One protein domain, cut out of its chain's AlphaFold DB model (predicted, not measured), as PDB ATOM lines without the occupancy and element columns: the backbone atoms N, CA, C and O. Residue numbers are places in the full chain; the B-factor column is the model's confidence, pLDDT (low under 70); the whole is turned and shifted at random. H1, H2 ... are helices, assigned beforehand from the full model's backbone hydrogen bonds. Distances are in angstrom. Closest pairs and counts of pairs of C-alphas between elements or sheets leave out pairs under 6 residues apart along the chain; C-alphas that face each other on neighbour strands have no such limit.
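What this domain is: This is residues 61 to 94 and 101 to 109 of the 307 residues of an uncharacterized protein of Cladophialophora immunda (UniProt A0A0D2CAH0). One long helix, H1, makes the longest axis, and a short helix, H2, sits near its middle at a steep slant. After H1 the chain folds back, and residues 84 to 94, the first printed part of the link to H2, lead away from H1 to a cut, while residues 61 to 68 at the other end of H1 stick out. The printed part has 43 residues with two named helices, H1 then H2, and no named strand; the class is all helix. It is only just loose, close to compact, with a radius of gyration of the C-alphas of 11.1 A, and only just elongated, spanning 35 by 23 by 13 A.

How they stand to each other: H1, residues 61 to 83, and H2, residues 101 to 107, are close but not clearly touching, with 1 pair of C-alphas within 8 A. Their closest C-alphas are those of Ala 73 and Leu 105, 6.9 A apart. Their lines stand at a steep tilt of 53 degrees, and they run the same way. In H1 and H2 every O i to N i+4 pair is within hydrogen-bond range.

Where its parts are: H1 has 23 residues and measures 33.8 A from C-alpha 61 at (60.132, -52.967, 43.139) to C-alpha 83 at (33.349, -32.453, 45.223). H2 has 7 residues and ends at C-alpha 107, at (50.866, -30.911, 41.204). Its first and last C-alphas are 9.9 A apart.

The domain as a whole: The two C-alphas farthest apart, those of Ser 61 and Arg 84, are 35.0 A apart. Residues 61 to 68, which belong to H1, stand free; the body without them spans 23 by 20 by 13 A. Residues 95 to 100 are not printed, and C-alphas 94 and 101 are 12.5 A apart across the cut. The link from H1 to H2 runs across this cut. The mean pLDDT of the printed part is 90.1, and residue 61 alone is under 70.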
ATOM      1  N   SER A  61      60.462 -53.924  42.081       67.88
ATOM      2  CA  SER A  61      60.132 -52.967  43.139       67.88
ATOM      3  C   SER A  61      59.582 -51.660  42.567       67.88
ATOM      4  O   SER A  61      58.539 -51.187  43.016       67.88
ATOM      5  N   ASP A  62      60.223 -51.129  41.525       74.69
ATOM      6  CA  ASP A  62      59.867 -49.831  40.940       74.69
ATOM      7  C   ASP A  62      58.468 -49.856  40.306       74.69
ATOM      8  O   ASP A  62      57.696 -48.903  40.419       74.69
ATOM      9  N   TYR A  63      58.088 -50.985  39.696       78.62
ATOM     10  CA  TYR A  63      56.747 -51.170  39.141       78.62
ATOM     11  C   TYR A  63      55.658 -51.118  40.224       78.62
ATOM     12  O   TYR A  63      54.631 -50.458  40.038       78.62
ATOM     13  N   TYR A  64      55.866 -51.793  41.360       80.00
ATOM     14  CA  TYR A  64      54.901 -51.767  42.464       80.00
ATOM     15  C   TYR A  64      54.837 -50.389  43.124       80.00
ATOM     16  O   TYR A  64      53.742 -49.909  43.408       80.00
ATOM     17  N   GLN A  65      55.978 -49.717  43.270       81.00
ATOM     18  CA  GLN A  65      56.028 -48.366  43.820       81.00
ATOM     19  C   GLN A  65      55.263 -47.368  42.938       81.00
ATOM     20  O   GLN A  65      54.423 -46.613  43.430       81.00
ATOM     21  N   MET A  66      55.463 -47.413  41.617       83.75
ATOM     22  CA  MET A  66      54.713 -46.565  40.686       83.75
ATOM     23  C   MET A  66      53.215 -46.876  40.683       83.75
ATOM     24  O   MET A  66      52.393 -45.969  40.513       83.75
ATOM     25  N   ARG A  67      52.836 -48.140  40.899       88.31
ATOM     26  CA  ARG A  67      51.430 -48.534  41.017       88.31
ATOM     27  C   ARG A  67      50.765 -47.889  42.233       88.31
ATOM     28  O   ARG A  67      49.667 -47.359  42.090       88.31
ATOM     29  N   GLU A  68      51.428 -47.900  43.386       88.06
ATOM     30  CA  GLU A  68      50.920 -47.263  44.608       88.06
ATOM     31  C   GLU A  68      50.757 -45.750  44.426       88.06
ATOM     32  O   GLU A  68      49.698 -45.198  44.729       88.06
ATOM     33  N   VAL A  69      51.759 -45.083  43.842       89.31
ATOM     34  CA  VAL A  69      51.701 -43.641  43.543       89.31
ATOM     35  C   VAL A  69      50.530 -43.313  42.611       89.31
ATOM     36  O   VAL A  69      49.795 -42.349  42.838       89.31
ATOM     37  N   THR A  70      50.320 -44.140  41.586       90.12
ATOM     38  CA  THR A  70      49.235 -43.955  40.615       90.12
ATOM     39  C   THR A  70      47.861 -44.136  41.257       90.12
ATOM     40  O   THR A  70      46.953 -43.349  40.988       90.12
ATOM     41  N   ASP A  71      47.689 -45.131  42.127       94.38
ATOM     42  CA  ASP A  71      46.403 -45.387  42.786       94.38
ATOM     43  C   ASP A  71      46.002 -44.225  43.709       94.38
ATOM     44  O   ASP A  71      44.877 -43.718  43.649       94.38
ATOM     45  N   VAL A  72      46.962 -43.698  44.477       92.38
ATOM     46  CA  VAL A  72      46.745 -42.512  45.319       92.38
ATOM     47  C   VAL A  72      46.401 -41.283  44.468       92.38
ATOM     48  O   VAL A  72      45.502 -40.514  44.833       92.38
ATOM     49  N   ALA A  73      47.070 -41.096  43.325       93.75
ATOM     50  CA  ALA A  73      46.776 -40.009  42.390       93.75
ATOM     51  C   ALA A  73      45.334 -40.078  41.872       93.75
ATOM     52  O   ALA A  73      44.591 -39.092  41.953       93.75
ATOM     53  N   LEU A  74      44.913 -41.259  41.416       95.06
ATOM     54  CA  LEU A  74      43.557 -41.503  40.927       95.06
ATOM     55  C   LEU A  74      42.513 -41.285  42.023       95.06
ATOM     56  O   LEU A  74      41.481 -40.656  41.772       95.06
ATOM     57  N   GLN A  75      42.782 -41.737  43.248       95.75
ATOM     58  CA  GLN A  75      41.868 -41.554  44.369       95.75
ATOM     59  C   GLN A  75      41.676 -40.068  44.710       95.75
ATOM     60  O   GLN A  75      40.541 -39.619  44.905       95.75
ATOM     61  N   ARG A  76      42.762 -39.281  44.751       94.50
ATOM     62  CA  ARG A  76      42.687 -37.828  44.993       94.50
ATOM     63  C   ARG A  76      41.888 -37.127  43.901       94.50
ATOM     64  O   ARG A  76      40.984 -36.350  44.219       94.50
ATOM     65  N   LEU A  77      42.172 -37.446  42.641       93.75
ATOM     66  CA  LEU A  77      41.465 -36.873  41.500       93.75
ATOM     67  C   LEU A  77      39.971 -37.221  41.530       93.75
ATOM     68  O   LEU A  77      39.129 -36.335  41.388       93.75
ATOM     69  N   TYR A  78      39.626 -38.481  41.812       96.19
ATOM     70  CA  TYR A  78      38.239 -38.929  41.961       96.19
ATOM     71  C   TYR A  78      37.475 -38.098  43.001       96.19
ATOM     72  O   TYR A  78      36.381 -37.591  42.725       96.19
ATOM     73  N   TRP A  79      38.045 -37.922  44.198       96.56
ATOM     74  CA  TRP A  79      37.395 -37.154  45.262       96.56
ATOM     75  C   TRP A  79      37.240 -35.675  44.911       96.56
ATOM     76  O   TRP A  79      36.208 -35.082  45.242       96.56
ATOM     77  N   ALA A  80      38.225 -35.090  44.234       95.19
ATOM     78  CA  ALA A  80      38.180 -33.697  43.809       95.19
ATOM     79  C   ALA A  80      37.096 -33.462  42.740       95.19
ATOM     80  O   ALA A  80      36.271 -32.551  42.877       95.19
ATOM     81  N   CYS A  81      36.999 -34.364  41.756       94.62
ATOM     82  CA  CYS A  81      35.926 -34.376  40.759       94.62
ATOM     83  C   CYS A  81      34.548 -34.504  41.419       94.62
ATOM     84  O   CYS A  81      33.636 -33.724  41.134       94.62
ATOM     85  N   ARG A  82      34.401 -35.441  42.365       96.81
ATOM     86  CA  ARG A  82      33.137 -35.661  43.084       96.81
ATOM     87  C   ARG A  82      32.690 -34.437  43.886       96.81
ATOM     88  O   ARG A  82      31.492 -34.194  44.002       96.81
ATOM     89  N   ARG A  83      33.632 -33.669  44.439       97.56
ATOM     90  CA  ARG A  83      33.349 -32.453  45.223       97.56
ATOM     91  C   ARG A  83      33.257 -31.180  44.379       97.56
ATOM     92  O   ARG A  83      32.928 -30.138  44.936       97.56
ATOM     93  N   ARG A  84      33.521 -31.251  43.068       96.81
ATOM     94  CA  ARG A  84      33.621 -30.091  42.162       96.81
ATOM     95  C   ARG A  84      34.617 -29.034  42.655       96.81
ATOM     96  O   ARG A  84      34.400 -27.842  42.466       96.81
ATOM     97  N   THR A  85      35.700 -29.468  43.299       95.12
ATOM     98  CA  THR A  85      36.722 -28.565  43.860       95.12
ATOM     99  C   THR A  85      37.817 -28.193  42.861       95.12
ATOM    100  O   THR A  85      38.699 -27.422  43.211       95.12
ATOM    101  N   GLY A  86      37.778 -28.727  41.637       93.12
ATOM    102  CA  GLY A  86      38.853 -28.565  40.655       93.12
ATOM    103  C   GLY A  86      39.993 -29.564  40.866       93.12
ATOM    104  O   GLY A  86      39.787 -30.616  41.472       93.12
ATOM    105  N   PHE A  87      41.179 -29.248  40.341       91.31
ATOM    106  CA  PHE A  87      42.370 -30.087  40.470       91.31
ATOM    107  C   PHE A  87      42.899 -30.049  41.916       91.31
ATOM    108  O   PHE A  87      43.032 -28.965  42.485       91.31
ATOM    109  N   PRO A  88      43.158 -31.201  42.559       88.38
ATOM    110  CA  PRO A  88      43.643 -31.225  43.932       88.38
ATOM    111  C   PRO A  88      45.148 -30.929  43.977       88.38
ATOM    112  O   PRO A  88      45.957 -31.849  43.960       88.38
ATOM    113  N   GLY A  89      45.496 -29.645  44.066       90.69
ATOM    114  CA  GLY A  89      46.871 -29.150  44.161       90.69
ATOM    115  C   GLY A  89      47.179 -28.103  43.093       90.69
ATOM    116  O   GLY A  89      46.260 -27.440  42.608       90.69
ATOM    117  N   ASP A  90      48.451 -27.954  42.739       92.88
ATOM    118  CA  ASP A  90      48.872 -26.976  41.735       92.88
ATOM    119  C   ASP A  90      48.617 -27.528  40.330       92.88
ATOM    120  O   ASP A  90      48.991 -28.659  40.013       92.88
ATOM    121  N   ILE A  91      47.955 -26.736  39.485       92.00
ATOM    122  CA  ILE A  91      47.711 -27.105  38.089       92.00
ATOM    123  C   ILE A  91      49.052 -26.995  37.350       92.00
ATOM    124  O   ILE A  91      49.658 -25.920  37.384       92.00
ATOM    125  N   PRO A  92      49.541 -28.075  36.715       90.69
ATOM    126  CA  PRO A  92      50.779 -28.019  35.950       90.69
ATOM    127  C   PRO A  92      50.649 -27.011  34.802       90.69
ATOM    128  O   PRO A  92      49.580 -26.860  34.214       90.69
ATOM    129  N   ASP A  93      51.735 -26.297  34.505       90.44
ATOM    130  CA  ASP A  93      51.726 -25.262  33.475       90.44
ATOM    131  C   ASP A  93      51.632 -25.883  32.073       90.44
ATOM    132  O   ASP A  93      52.569 -26.514  31.586       90.44
ATOM    133  N   GLU A  94      50.494 -25.682  31.411       91.12
ATOM    134  CA  GLU A  94      50.239 -26.146  30.044       91.12
ATOM    135  C   GLU A  94      50.910 -25.258  28.977       91.12
ATOM    136  O   GLU A  94      50.840 -25.572  27.786       91.12
ATOM    137  N   THR A 101      53.411 -36.898  33.086       88.31
ATOM    138  CA  THR A 101      52.910 -37.622  34.267       88.31
ATOM    139  C   THR A 101      53.609 -37.151  35.548       88.31
ATOM    140  O   THR A 101      52.973 -37.075  36.598       88.31
ATOM    141  N   ALA A 102      54.893 -36.785  35.467       87.88
ATOM    142  CA  ALA A 102      55.637 -36.243  36.602       87.88
ATOM    143  C   ALA A 102      55.085 -34.886  37.072       87.88
ATOM    144  O   ALA A 102      54.967 -34.664  38.275       87.88
ATOM    145  N   ASP A 103      54.676 -34.014  36.150       90.19
ATOM    146  CA  ASP A 103      54.114 -32.700  36.480       90.19
ATOM    147  C   ASP A 103      52.748 -32.838  37.153       90.19
ATOM    148  O   ASP A 103      52.470 -32.156  38.139       90.19
ATOM    149  N   ILE A 104      51.927 -33.790  36.693       88.38
ATOM    150  CA  ILE A 104      50.647 -34.131  37.330       88.38
ATOM    151  C   ILE A 104      50.890 -34.637  38.754       88.38
ATOM    152  O   ILE A 104      50.273 -34.158  39.703       88.38
ATOM    153  N   LEU A 105      51.796 -35.600  38.923       90.00
ATOM    154  CA  LEU A 105      52.104 -36.172  40.235       90.00
ATOM    155  C   LEU A 105      52.736 -35.142  41.187       90.00
ATOM    156  O   LEU A 105      52.467 -35.186  42.390       90.00
ATOM    157  N   LYS A 106      53.521 -34.192  40.666       90.31
ATOM    158  CA  LYS A 106      54.053 -33.047  41.416       90.31
ATOM    159  C   LYS A 106      52.937 -32.091  41.835       90.31
ATOM    160  O   LYS A 106      52.866 -31.737  43.008       90.31
ATOM    161  N   GLY A 107      52.037 -31.740  40.918       89.81
ATOM    162  CA  GLY A 107      50.866 -30.911  41.204       89.81
ATOM    163  C   GLY A 107      49.974 -31.519  42.287       89.81
ATOM    164  O   GLY A 107      49.501 -30.816  43.173       89.81
ATOM    165  N   LEU A 108      49.835 -32.848  42.293       91.00
ATOM    166  CA  LEU A 108      49.118 -33.600  43.329       91.00
ATOM    167  C   LEU A 108      49.878 -33.716  44.664       91.00
ATOM    168  O   LEU A 108      49.321 -34.262  45.623       91.00
ATOM    169  N   GLY A 109      51.135 -33.267  44.742       89.06
ATOM    170  CA  GLY A 109      52.009 -33.415  45.909       89.06
ATOM    171  C   GLY A 109      52.349 -34.875  46.232       89.06
ATOM    172  O   GLY A 109      52.408 -35.241  47.406       89.06
TER     173      GLY A 109